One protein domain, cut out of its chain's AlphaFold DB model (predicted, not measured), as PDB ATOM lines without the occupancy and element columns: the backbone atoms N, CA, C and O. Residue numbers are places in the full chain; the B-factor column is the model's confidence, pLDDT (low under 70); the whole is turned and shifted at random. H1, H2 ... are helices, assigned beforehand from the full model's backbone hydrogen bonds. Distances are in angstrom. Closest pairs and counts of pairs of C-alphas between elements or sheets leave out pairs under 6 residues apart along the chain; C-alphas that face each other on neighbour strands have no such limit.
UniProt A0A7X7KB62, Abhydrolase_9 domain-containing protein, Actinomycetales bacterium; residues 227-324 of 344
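Overview. This is residues 227 to 324 of the 344 residues of the protein "Abhydrolase_9 domain-containing protein" of Actinomycetales bacterium (UniProt A0A7X7KB62). Three extended stretches, around residues 246 to 253, 281 to 285 and 308 to 312, run side by side the same way as a core between helices, with H2 along one side and H1 and H3 on the opposite side. H4 sits on H2's side, near the end of the printed part. The 98 printed residues include four named helices, H1 to H4, and no named strand; the class is all helix, with 41 residues in named elements. It is compact and rounded, radius of gyration of the C-alphas 13.0 A, spanning 33 by 31 by 22 A.

Arrangement. H2, residues 259 to 272, is apart from H1, residues 231 to 237, H3, residues 294 to 304, and H4, residues 315 to 323. H1 and H3 are close but not clearly touching; their closest C-alphas, Leu 236 and Pro 294, are 6.5 A apart. They run the same way at a shallow tilt of 27 degrees. H4 is also apart from H1 and H3. Every O i to N i+4 pair is within hydrogen-bond range in H1, H2 and H3; in H4, 4 of 5.

Along the chain. H2 measures 19.8 A, from C-alpha 259 at (170.006, 135.425, 111.319); H3 15.3 A; H4 13.3 A, ending at C-alpha 323 (164.799, 131.532, 127.389); H1 10.1 A.

Size, cuts and confidence. The C-alphas farthest apart, Pro 240 and Ala 324, are 35.4 A apart. The printed part has no cut. Links H1 to H2 and H2 to H3 are long. Residues 287 to 288 and 306 to 324 have pLDDT under 70.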
ATOM      1  N   ALA A 227     182.473 124.720 101.438       88.25
ATOM      2  CA  ALA A 227     182.738 125.958 100.714       88.25
ATOM      3  C   ALA A 227     182.102 127.213 101.349       88.25
ATOM      4  O   ALA A 227     182.573 128.314 101.067       88.25
ATOM      5  N   ASP A 228     181.092 127.054 102.209       89.44
ATOM      6  CA  ASP A 228     180.417 128.165 102.897       89.44
ATOM      7  C   ASP A 228     181.025 128.469 104.271       89.44
ATOM      8  O   ASP A 228     180.713 129.495 104.869       89.44
ATOM      9  N   LEU A 229     181.891 127.591 104.780       88.00
ATOM     10  CA  LEU A 229     182.669 127.863 105.984       88.00
ATOM     11  C   LEU A 229     183.807 128.824 105.649       88.00
ATOM     12  O   LEU A 229     184.461 128.693 104.609       88.00
ATOM     13  N   GLY A 230     184.064 129.776 106.534       84.50
ATOM     14  CA  GLY A 230     185.176 130.698 106.443       84.50
ATOM     15  C   GLY A 230     186.501 130.044 106.816       84.50
ATOM     16  O   GLY A 230     186.608 128.865 107.156       84.50
ATOM     17  N   ARG A 231     187.563 130.848 106.737       84.62
ATOM     18  CA  ARG A 231     188.948 130.400 106.945       84.62
ATOM     19  C   ARG A 231     189.145 129.703 108.287       84.62
ATOM     20  O   ARG A 231     189.729 128.626 108.340       84.62
ATOM     21  N   GLU A 232     188.709 130.347 109.364       87.25
ATOM     22  CA  GLU A 232     189.004 129.871 110.714       87.25
ATOM     23  C   GLU A 232     188.148 128.652 111.082       87.25
ATOM     24  O   GLU A 232     188.662 127.730 111.714       87.25
ATOM     25  N   GLY A 233     186.900 128.569 110.599       88.88
ATOM     26  CA  GLY A 233     186.071 127.373 110.754       88.88
ATOM     27  C   GLY A 233     186.644 126.163 110.021       88.88
ATOM     28  O   GLY A 233     186.756 125.090 110.613       88.88
ATOM     29  N   ARG A 234     187.117 126.337 108.776       89.69
ATOM     30  CA  ARG A 234     187.812 125.263 108.044       89.69
ATOM     31  C   ARG A 234     189.082 124.814 108.756       89.69
ATOM     32  O   ARG A 234     189.293 123.619 108.924       89.69
ATOM     33  N   ARG A 235     189.899 125.748 109.251       88.75
ATOM     34  CA  ARG A 235     191.100 125.410 110.034       88.75
ATOM     35  C   ARG A 235     190.774 124.608 111.284       88.75
ATOM     36  O   ARG A 235     191.501 123.669 111.583       88.75
ATOM     37  N   LEU A 236     189.708 124.953 112.001       88.19
ATOM     38  CA  LEU A 236     189.280 124.195 113.176       88.19
ATOM     39  C   LEU A 236     188.812 122.785 112.789       88.19
ATOM     40  O   LEU A 236     189.196 121.809 113.426       88.19
ATOM     41  N   LEU A 237     188.009 122.675 111.733       89.50
ATOM     42  CA  LEU A 237     187.410 121.417 111.284       89.50
ATOM     43  C   LEU A 237     188.383 120.486 110.551       89.50
ATOM     44  O   LEU A 237     188.130 119.289 110.492       89.50
ATOM     45  N   SER A 238     189.505 120.990 110.041       88.81
ATOM     46  CA  SER A 238     190.582 120.153 109.496       88.81
ATOM     47  C   SER A 238     191.541 119.626 110.570       88.81
ATOM     48  O   SER A 238     192.416 118.819 110.262       88.81
ATOM     49  N   ARG A 239     191.410 120.054 111.834       86.88
ATOM     50  CA  ARG A 239     192.198 119.492 112.943       86.88
ATOM     51  C   ARG A 239     191.565 118.195 113.444       86.88
ATOM     52  O   ARG A 239     190.347 118.171 113.630       86.88
ATOM     53  N   PRO A 240     192.352 117.149 113.745       83.38
ATOM     54  CA  PRO A 240     191.818 115.929 114.340       83.38
ATOM     55  C   PRO A 240     191.164 116.219 115.700       83.38
ATOM     56  O   PRO A 240     191.506 117.191 116.378       83.38
ATOM     57  N   SER A 241     190.211 115.380 116.104       80.75
ATOM     58  CA  SER A 241     189.694 115.414 117.473       80.75
ATOM     59  C   SER A 241     190.657 114.707 118.416       80.75
ATOM     60  O   SER A 241     191.295 113.720 118.046       80.75
ATOM     61  N   VAL A 242     190.720 115.200 119.651       84.12
ATOM     62  CA  VAL A 242     191.457 114.566 120.752       84.12
ATOM     63  C   VAL A 242     190.593 113.590 121.563       84.12
ATOM     64  O   VAL A 242     191.105 112.928 122.463       84.12
ATOM     65  N   ALA A 243     189.298 113.480 121.240       81.69
ATOM     66  CA  ALA A 243     188.344 112.552 121.844       81.69
ATOM     67  C   ALA A 243     187.528 111.795 120.769       81.69
ATOM     68  O   ALA A 243     186.946 112.422 119.871       81.69
ATOM     69  N   PRO A 244     187.444 110.453 120.830       79.69
ATOM     70  CA  PRO A 244     186.599 109.682 119.924       79.69
ATOM     71  C   PRO A 244     185.139 110.145 119.962       79.69
ATOM     72  O   PRO A 244     184.580 110.397 121.025       79.69
ATOM     73  N   GLY A 245     184.517 110.251 118.789       78.50
ATOM     74  CA  GLY A 245     183.103 110.611 118.684       78.50
ATOM     75  C   GLY A 245     182.777 112.069 119.014       78.50
ATOM     76  O   GLY A 245     181.600 112.356 119.244       78.50
ATOM     77  N   ALA A 246     183.771 112.968 119.034       85.00
ATOM     78  CA  ALA A 246     183.542 114.401 119.194       85.00
ATOM     79  C   ALA A 246     182.613 114.961 118.113       85.00
ATOM     80  O   ALA A 246     182.738 114.617 116.933       85.00
ATOM     81  N   VAL A 247     181.716 115.852 118.522       88.06
ATOM     82  CA  VAL A 247     180.816 116.599 117.638       88.06
ATOM     83  C   VAL A 247     181.374 118.014 117.444       88.06
ATOM     84  O   VAL A 247     181.990 118.572 118.348       88.06
ATOM     85  N   ARG A 248     181.221 118.590 116.246       89.75
ATOM     86  CA  ARG A 248     181.611 119.983 115.949       89.75
ATOM     87  C   ARG A 248     180.611 120.590 114.975       89.75
ATOM     88  O   ARG A 248     180.665 120.316 113.779       89.75
ATOM     89  N   VAL A 249     179.701 121.407 115.490       91.31
ATOM     90  CA  VAL A 249     178.684 122.100 114.688       91.31
ATOM     91  C   VAL A 249     179.161 123.518 114.436       91.31
ATOM     92  O   VAL A 249     179.307 124.237 115.408       91.31
ATOM     93  N   LEU A 250     179.389 123.932 113.187       89.69
ATOM     94  CA  LEU A 250     179.765 125.305 112.831       89.69
ATOM     95  C   LEU A 250     178.833 125.842 111.742       89.69
ATOM     96  O   LEU A 250     178.715 125.252 110.671       89.69
ATOM     97  N   VAL A 251     178.231 127.005 111.998       89.00
ATOM     98  CA  VAL A 251     177.461 127.775 111.011       89.00
ATOM     99  C   VAL A 251     177.990 129.200 110.990       89.00
ATOM    100  O   VAL A 251     178.029 129.876 112.018       89.00
ATOM    101  N   GLU A 252     178.401 129.650 109.809       86.31
ATOM    102  CA  GLU A 252     178.995 130.963 109.587       86.31
ATOM    103  C   GLU A 252     178.082 131.874 108.753       86.31
ATOM    104  O   GLU A 252     177.007 131.488 108.287       86.31
ATOM    105  N   VAL A 253     178.497 133.133 108.593       84.31
ATOM    106  CA  VAL A 253     177.697 134.193 107.958       84.31
ATOM    107  C   VAL A 253     177.293 133.877 106.518       84.31
ATOM    108  O   VAL A 253     176.201 134.271 106.106       84.31
ATOM    109  N   ASP A 254     178.133 133.141 105.789       85.62
ATOM    110  CA  ASP A 254     177.916 132.788 104.384       85.62
ATOM    111  C   ASP A 254     177.050 131.526 104.207       85.62
ATOM    112  O   ASP A 254     176.556 131.277 103.109       85.62
ATOM    113  N   CYS A 255     176.789 130.761 105.278       86.50
ATOM    114  CA  CYS A 255     176.000 129.525 105.207       86.50
ATOM    115  C   CYS A 255     174.509 129.775 104.933       86.50
ATOM    116  O   CYS A 255     173.840 128.936 104.334       86.50
ATOM    117  N   ALA A 256     173.970 130.921 105.362       88.50
ATOM    118  CA  ALA A 256     172.614 131.344 105.027       88.50
ATOM    119  C   ALA A 256     172.444 132.867 105.151       88.50
ATOM    120  O   ALA A 256     173.090 133.529 105.969       88.50
ATOM    121  N   ARG A 257     171.522 133.428 104.358       88.88
ATOM    122  CA  ARG A 257     171.103 134.836 104.468       88.88
ATOM    123  C   ARG A 257     170.081 134.996 105.596       88.88
ATOM    124  O   ARG A 257     169.099 134.263 105.622       88.88
ATOM    125  N   GLY A 258     170.276 135.992 106.458       86.56
ATOM    126  CA  GLY A 258     169.414 136.243 107.622       86.56
ATOM    127  C   GLY A 258     169.851 135.466 108.866       86.56
ATOM    128  O   GLY A 258     170.485 134.415 108.764       86.56
ATOM    129  N   ILE A 259     169.571 136.017 110.046       85.00
ATOM    130  CA  ILE A 259     170.006 135.425 111.319       85.00
ATOM    131  C   ILE A 259     169.155 134.203 111.671       85.00
ATOM    132  O   ILE A 259     169.699 133.160 112.020       85.00
ATOM    133  N   GLU A 260     167.850 134.285 111.454       88.00
ATOM    134  CA  GLU A 260     166.854 133.252 111.726       88.00
ATOM    135  C   GLU A 260     167.173 131.977 110.944       88.00
ATOM    136  O   GLU A 260     167.200 130.883 111.501       88.00
ATOM    137  N   ARG A 261     167.515 132.122 109.657       90.19
ATOM    138  CA  ARG A 261     167.891 130.986 108.803       90.19
ATOM    139  C   ARG A 261     169.212 130.347 109.225       90.19
ATOM    140  O   ARG A 261     169.343 129.132 109.125       90.19
ATOM    141  N   ARG A 262     170.182 131.132 109.711       90.75
ATOM    142  CA  ARG A 262     171.443 130.586 110.245       90.75
ATOM    143  C   ARG A 262     171.229 129.847 111.559       90.75
ATOM    144  O   ARG A 262     171.811 128.786 111.741       90.75
ATOM    145  N   VAL A 263     170.378 130.367 112.442       88.38
ATOM    146  CA  VAL A 263     170.021 129.693 113.698       88.38
ATOM    147  C   VAL A 263     169.276 128.391 113.413       88.38
ATOM    148  O   VAL A 263     169.660 127.354 113.944       88.38
ATOM    149  N   ALA A 264     168.283 128.412 112.521       91.12
ATOM    150  CA  ALA A 264     167.567 127.207 112.107       91.12
ATOM    151  C   ALA A 264     168.515 126.156 111.507       91.12
ATOM    152  O   ALA A 264     168.455 124.988 111.883       91.12
ATOM    153  N   LEU A 265     169.443 126.576 110.638       92.56
ATOM    154  CA  LEU A 265     170.470 125.696 110.076       92.56
ATOM    155  C   LEU A 265     171.391 125.117 111.161       92.56
ATOM    156  O   LEU A 265     171.711 123.934 111.114       92.56
ATOM    157  N   ALA A 266     171.796 125.924 112.145       90.69
ATOM    158  CA  ALA A 266     172.654 125.478 113.240       90.69
ATOM    159  C   ALA A 266     171.961 124.451 114.138       90.69
ATOM    160  O   ALA A 266     172.579 123.454 114.499       90.69
ATOM    161  N   LEU A 267     170.687 124.671 114.471       91.12
ATOM    162  CA  LEU A 267     169.898 123.737 115.275       91.12
ATOM    163  C   LEU A 267     169.653 122.425 114.525       91.12
ATOM    164  O   LEU A 267     169.889 121.361 115.090       91.12
ATOM    165  N   ALA A 268     169.273 122.495 113.247       93.56
ATOM    166  CA  ALA A 268     169.065 121.310 112.417       93.56
ATOM    167  C   ALA A 268     170.357 120.495 112.245       93.56
ATOM    168  O   ALA A 268     170.349 119.271 112.350       93.56
ATOM    169  N   GLU A 269     171.490 121.166 112.020       93.25
ATOM    170  CA  GLU A 269     172.790 120.500 111.912       93.25
ATOM    171  C   GLU A 269     173.233 119.906 113.259       93.25
ATOM    172  O   GLU A 269     173.768 118.799 113.293       93.25
ATOM    173  N   ALA A 270     172.965 120.588 114.377       90.44
ATOM    174  CA  ALA A 270     173.237 120.076 115.719       90.44
ATOM    175  C   ALA A 270     172.394 118.840 116.059       90.44
ATOM    176  O   ALA A 270     172.923 117.870 116.602       90.44
ATOM    177  N   GLU A 271     171.111 118.844 115.707       91.56
ATOM    178  CA  GLU A 271     170.217 117.700 115.884       91.56
ATOM    179  C   GLU A 271     170.667 116.509 115.031       91.56
ATOM    180  O   GLU A 271     170.866 115.415 115.561       91.56
ATOM    181  N   ARG A 272     170.952 116.739 113.740       92.19
ATOM    182  CA  ARG A 272     171.463 115.718 112.811       92.19
ATOM    183  C   ARG A 272     172.744 115.058 113.322       92.19
ATOM    184  O   ARG A 272     172.943 113.858 113.148       92.19
ATOM    185  N   LEU A 273     173.625 115.847 113.932       89.88
ATOM    186  CA  LEU A 273     174.896 115.385 114.481       89.88
ATOM    187  C   LEU A 273     174.776 114.759 115.880       89.88
ATOM    188  O   LEU A 273     175.777 114.292 116.426       89.88
ATOM    189  N   GLY A 274     173.574 114.734 116.463       87.75
ATOM    190  CA  GLY A 274     173.346 114.208 117.805       87.75
ATOM    191  C   GLY A 274     174.027 115.048 118.885       87.75
ATOM    192  O   GLY A 274     174.481 114.509 119.890       87.75
ATOM    193  N   ALA A 275     174.144 116.364 118.693       87.19
ATOM    194  CA  ALA A 275     174.721 117.250 119.701       87.19
ATOM    195  C   ALA A 275     173.882 117.248 120.991       87.19
ATOM    196  O   ALA A 275     174.436 117.233 122.086       87.19
ATOM    197  N   PHE A 276     172.551 117.189 120.869       85.44
ATOM    198  CA  PHE A 276     171.624 117.225 122.007       85.44
ATOM    199  C   PHE A 276     171.486 115.893 122.758       85.44
ATOM    200  O   PHE A 276     170.880 115.858 123.823       85.44
ATOM    201  N   THR A 277     172.071 114.806 122.249       84.94
ATOM    202  CA  THR A 277     172.160 113.533 122.987       84.94
ATOM    203  C   THR A 277     173.405 113.465 123.873       84.94
ATOM    204  O   THR A 277     173.598 112.495 124.608       84.94
ATOM    205  N   ARG A 278     174.275 114.481 123.811       82.25
ATOM    206  CA  ARG A 278     175.488 114.568 124.626       82.25
ATOM    207  C   ARG A 278     175.175 115.151 125.997       82.25
ATOM    208  O   ARG A 278     174.357 116.052 126.132       82.25
ATOM    209  N   ALA A 279     175.916 114.694 127.005       81.94
ATOM    210  CA  ALA A 279     175.817 115.216 128.369       81.94
ATOM    211  C   ALA A 279     176.266 116.685 128.489       81.94
ATOM    212  O   ALA A 279     175.983 117.345 129.484       81.94
ATOM    213  N   THR A 280     177.004 117.207 127.505       82.38
ATOM    214  CA  THR A 280     177.487 118.588 127.504       82.38
ATOM    215  C   THR A 280     177.431 119.172 126.101       82.38
ATOM    216  O   THR A 280     177.910 118.562 125.144       82.38
ATOM    217  N   VAL A 281     176.874 120.379 126.000       83.94
ATOM    218  CA  VAL A 281     176.862 121.207 124.791       83.94
ATOM    219  C   VAL A 281     177.500 122.549 125.138       83.94
ATOM    220  O   VAL A 281     177.068 123.223 126.069       83.94
ATOM    221  N   CYS A 282     178.540 122.937 124.400       82.81
ATOM    222  CA  CYS A 282     179.247 124.201 124.600       82.81
ATOM    223  C   CYS A 282     179.062 125.119 123.395       82.81
ATOM    224  O   CYS A 282     179.636 124.867 122.338       82.81
ATOM    225  N   VAL A 283     178.313 126.206 123.583       84.06
ATOM    226  CA  VAL A 283     178.119 127.243 122.567       84.06
ATOM    227  C   VAL A 283     179.222 128.290 122.701       84.06
ATOM    228  O   VAL A 283     179.358 128.923 123.747       84.06
ATOM    229  N   ALA A 284     179.998 128.499 121.636       79.75
ATOM    230  CA  ALA A 284     181.056 129.504 121.606       79.75
ATOM    231  C   ALA A 284     180.779 130.564 120.540       79.75
ATOM    232  O   ALA A 284     180.534 130.251 119.377       79.75
ATOM    233  N   VAL A 285     180.883 131.833 120.933       77.25
ATOM    234  CA  VAL A 285     180.660 132.976 120.046       77.25
ATOM    235  C   VAL A 285     181.992 133.703 119.819       77.25
ATOM    236  O   VAL A 285     182.366 134.528 120.648       77.25
ATOM    237  N   PRO A 286     182.720 133.422 118.717       70.88
ATOM    238  CA  PRO A 286     183.906 134.186 118.327       70.88
ATOM    239  C   PRO A 286     183.695 135.710 118.205       70.88
ATOM    240  O   PRO A 286     182.591 136.242 118.283       70.88
ATOM    241  N   THR A 287     184.757 136.463 117.928       67.06
ATOM    242  CA  THR A 287     184.644 137.884 117.556       67.06
ATOM    243  C   THR A 287     185.295 138.140 116.208       67.06
ATOM    244  O   THR A 287     186.439 137.751 115.991       67.06
ATOM    245  N   GLY A 288     184.592 138.838 115.314       67.94
ATOM    246  CA  GLY A 288     185.141 139.337 114.049       67.94
ATOM    247  C   GLY A 288     185.396 138.255 112.996       67.94
ATOM    248  O   GLY A 288     184.645 138.163 112.033       67.94
ATOM    249  N   SER A 289     186.460 137.464 113.156       72.75
ATOM    250  CA  SER A 289     186.987 136.528 112.146       72.75
ATOM    251  C   SER A 289     186.387 135.119 112.177       72.75
ATOM    252  O   SER A 289     186.685 134.326 111.286       72.75
ATOM    253  N   GLY A 290     185.603 134.785 113.207       78.56
ATOM    254  CA  GLY A 290     185.145 133.414 113.454       78.56
ATOM    255  C   GLY A 290     186.175 132.527 114.169       78.56
ATOM    256  O   GLY A 290     185.948 131.331 114.311       78.56
ATOM    257  N   TRP A 291     187.304 133.085 114.627       86.31
ATOM    258  CA  TRP A 291     188.367 132.308 115.271       86.31
ATOM    259  C   TRP A 291     187.968 131.771 116.649       86.31
ATOM    260  O   TRP A 291     187.592 132.528 117.545       86.31
ATOM    261  N   LEU A 292     188.134 130.463 116.829       85.88
ATOM    262  CA  LEU A 292     188.071 129.783 118.119       85.88
ATOM    263  C   LEU A 292     189.462 129.288 118.491       85.88
ATOM    264  O   LEU A 292     190.181 128.781 117.632       85.88
ATOM    265  N   ASN A 293     189.814 129.379 119.775       87.31
ATOM    266  CA  ASN A 293     191.050 128.793 120.282       87.31
ATOM    267  C   ASN A 293     190.971 127.258 120.170       87.31
ATOM    268  O   ASN A 293     190.202 126.652 120.923       87.31
ATOM    269  N   PRO A 294     191.764 126.605 119.293       88.06
ATOM    270  CA  PRO A 294     191.663 125.161 119.094       88.06
ATOM    271  C   PRO A 294     191.980 124.376 120.365       88.06
ATOM    272  O   PRO A 294     191.333 123.374 120.636       88.06
ATOM    273  N   HIS A 295     192.898 124.872 121.197       88.12
ATOM    274  CA  HIS A 295     193.246 124.221 122.458       88.12
ATOM    275  C   HIS A 295     192.118 124.288 123.488       88.12
ATOM    276  O   HIS A 295     191.986 123.377 124.303       88.12
ATOM    277  N   ALA A 296     191.278 125.327 123.448       87.62
ATOM    278  CA  ALA A 296     190.090 125.391 124.295       87.62
ATOM    279  C   ALA A 296     189.045 124.354 123.852       87.62
ATOM    280  O   ALA A 296     188.489 123.649 124.691       87.62
ATOM    281  N   VAL A 297     188.836 124.213 122.537       86.81
ATOM    282  CA  VAL A 297     187.939 123.198 121.958       86.81
ATOM    283  C   VAL A 297     188.432 121.787 122.291       86.81
ATOM    284  O   VAL A 297     187.681 120.994 122.846       86.81
ATOM    285  N   GLU A 298     189.709 121.500 122.041       87.38
ATOM    286  CA  GLU A 298     190.339 120.203 122.323       87.38
ATOM    287  C   GLU A 298     190.291 119.860 123.826       87.38
ATOM    288  O   GLU A 298     189.999 118.727 124.209       87.38
ATOM    289  N   SER A 299     190.518 120.840 124.707       86.62
ATOM    290  CA  SER A 299     190.419 120.625 126.159       86.62
ATOM    291  C   SER A 299     188.998 120.245 126.581       86.62
ATOM    292  O   SER A 299     188.824 119.317 127.369       86.62
ATOM    293  N   LEU A 300     187.981 120.916 126.028       84.81
ATOM    294  CA  LEU A 300     186.577 120.592 126.286       84.81
ATOM    295  C   LEU A 300     186.205 119.210 125.749       84.81
ATOM    296  O   LEU A 300     185.581 118.434 126.467       84.81
ATOM    297  N   GLU A 301     186.627 118.865 124.531       85.50
ATOM    298  CA  GLU A 301     186.422 117.528 123.958       85.50
ATOM    299  C   GLU A 301     186.995 116.441 124.868       85.50
ATOM    300  O   GLU A 301     186.326 115.446 125.143       85.50
ATOM    301  N   LYS A 302     188.211 116.652 125.379       84.75
ATOM    302  CA  LYS A 302     188.893 115.694 126.249       84.75
ATOM    303  C   LYS A 302     188.202 115.533 127.603       84.75
ATOM    304  O   LYS A 302     188.050 114.408 128.065       84.75
ATOM    305  N   VAL A 303     187.789 116.634 128.235       85.25
ATOM    306  CA  VAL A 303     187.150 116.604 129.566       85.25
ATOM    307  C   VAL A 303     185.726 116.044 129.502       85.25
ATOM    308  O   VAL A 303     185.297 115.362 130.425       85.25
ATOM    309  N   THR A 304     185.000 116.291 128.410       80.94
ATOM    310  CA  THR A 304     183.600 115.853 128.239       80.94
ATOM    311  C   THR A 304     183.454 114.492 127.555       80.94
ATOM    312  O   THR A 304     182.337 114.000 127.414       80.94
ATOM    313  N   GLY A 305     184.552 113.887 127.086       71.00
ATOM    314  CA  GLY A 305     184.505 112.649 126.304       71.00
ATOM    315  C   GLY A 305     183.862 112.820 124.918       71.00
ATOM    316  O   GLY A 305     183.242 111.887 124.416       71.00
ATOM    317  N   GLY A 306     183.988 114.005 124.305       62.56
ATOM    318  CA  GLY A 306     183.504 114.296 122.947       62.56
ATOM    319  C   GLY A 306     182.205 115.113 122.845       62.56
ATOM    320  O   GLY A 306     181.583 115.141 121.781       62.56
ATOM    321  N   GLY A 307     181.764 115.788 123.907       55.16
ATOM    322  CA  GLY A 307     180.586 116.665 123.875       55.16
ATOM    323  C   GLY A 307     180.942 118.120 123.569       55.16
ATOM    324  O   GLY A 307     181.178 118.893 124.492       55.16
ATOM    325  N   VAL A 308     180.978 118.525 122.293       53.38
ATOM    326  CA  VAL A 308     181.127 119.945 121.909       53.38
ATOM    327  C   VAL A 308     180.212 120.274 120.717       53.38
ATOM    328  O   VAL A 308     179.966 119.438 119.859       53.38
ATOM    329  N   GLY A 309     179.642 121.480 120.667       50.12
ATOM    330  CA  GLY A 309     178.785 121.937 119.567       50.12
ATOM    331  C   GLY A 309     178.855 123.457 119.432       50.12
ATOM    332  O   GLY A 309     178.184 124.167 120.165       50.12
ATOM    333  N   THR A 310     179.685 123.962 118.518       47.22
ATOM    334  CA  THR A 310     180.203 125.343 118.515       47.22
ATOM    335  C   THR A 310     179.590 126.277 117.443       47.22
ATOM    336  O   THR A 310     180.203 126.532 116.412       47.22
ATOM    337  N   GLY A 311     178.410 126.870 117.684       42.03
ATOM    338  CA  GLY A 311     177.738 127.808 116.743       42.03
ATOM    339  C   GLY A 311     177.799 129.315 117.097       42.03
ATOM    340  O   GLY A 311     177.861 129.671 118.270       42.03
ATOM    341  N   HIS A 312     177.738 130.211 116.088       40.44
ATOM    342  CA  HIS A 312     178.185 131.623 116.148       40.44
ATOM    343  C   HIS A 312     177.106 132.737 115.854       40.44
ATOM    344  O   HIS A 312     176.383 132.613 114.874       40.44
ATOM    345  N   ARG A 313     177.095 133.842 116.666       44.22
ATOM    346  CA  ARG A 313     176.551 135.264 116.579       44.22
ATOM    347  C   ARG A 313     175.071 135.496 116.146       44.22
ATOM    348  O   ARG A 313     174.701 135.015 115.091       44.22
ATOM    349  N   TYR A 314     174.184 136.284 116.800       43.47
ATOM    350  CA  TYR A 314     174.271 137.610 117.472       43.47
ATOM    351  C   TYR A 314     173.273 137.808 118.649       43.47
ATOM    352  O   TYR A 314     172.135 137.363 118.573       43.47
ATOM    353  N   GLY A 315     173.680 138.628 119.635       39.94
ATOM    354  CA  GLY A 315     172.825 139.563 120.398       39.94
ATOM    355  C   GLY A 315     171.922 139.011 121.524       39.94
ATOM    356  O   GLY A 315     171.698 137.807 121.606       39.94
ATOM    357  N   PRO A 316     171.340 139.898 122.368       44.91
ATOM    358  CA  PRO A 316     170.376 139.539 123.429       44.91
ATOM    359  C   PRO A 316     169.075 138.891 122.899       44.91
ATOM    360  O   PRO A 316     168.209 138.463 123.659       44.91
ATOM    361  N   GLU A 317     168.912 138.814 121.580       47.34
ATOM    362  CA  GLU A 317     167.823 138.120 120.887       47.34
ATOM    363  C   GLU A 317     167.961 136.596 120.956       47.34
ATOM    364  O   GLU A 317     166.960 135.913 121.160       47.34
ATOM    365  N   LEU A 318     169.184 136.052 120.895       44.97
ATOM    366  CA  LEU A 318     169.404 134.611 121.054       44.97
ATOM    367  C   LEU A 318     169.161 134.164 122.501       44.97
ATOM    368  O   LEU A 318     168.641 133.080 122.737       44.97
ATOM    369  N   GLU A 319     169.478 135.032 123.463       44.44
ATOM    370  CA  GLU A 319     169.157 134.821 124.875       44.44
ATOM    371  C   GLU A 319     167.638 134.751 125.096       44.44
ATOM    372  O   GLU A 319     167.168 133.937 125.883       44.44
ATOM    373  N   ARG A 320     166.852 135.543 124.351       45.38
ATOM    374  CA  ARG A 320     165.381 135.454 124.344       45.38
ATOM    375  C   ARG A 320     164.860 134.192 123.657       45.38
ATOM    376  O   ARG A 320     163.941 133.579 124.187       45.38
ATOM    377  N   ALA A 321     165.449 133.787 122.533       43.38
ATOM    378  CA  ALA A 321     165.067 132.558 121.833       43.38
ATOM    379  C   ALA A 321     165.354 131.295 122.670       43.38
ATOM    380  O   ALA A 321     164.553 130.369 122.670       43.38
ATOM    381  N   TRP A 322     166.457 131.283 123.427       40.84
ATOM    382  CA  TRP A 322     166.811 130.192 124.345       40.84
ATOM    383  C   TRP A 322     166.048 130.217 125.678       40.84
ATOM    384  O   TRP A 322     165.863 129.166 126.281       40.84
ATOM    385  N   ARG A 323     165.609 131.391 126.159       41.56
ATOM    386  CA  ARG A 323     164.799 131.532 127.389       41.56
ATOM    387  C   ARG A 323     163.308 131.237 127.186       41.56
ATOM    388  O   ARG A 323     162.573 131.222 128.172       41.56
ATOM    389  N   ALA A 324     162.846 131.007 125.955       35.19
ATOM    390  CA  ALA A 324     161.535 130.397 125.744       35.19
ATOM    391  C   ALA A 324     161.563 128.992 126.380       35.19
ATOM    392  O   ALA A 324     162.513 128.253 126.123       35.19
TER     393      ALA A 324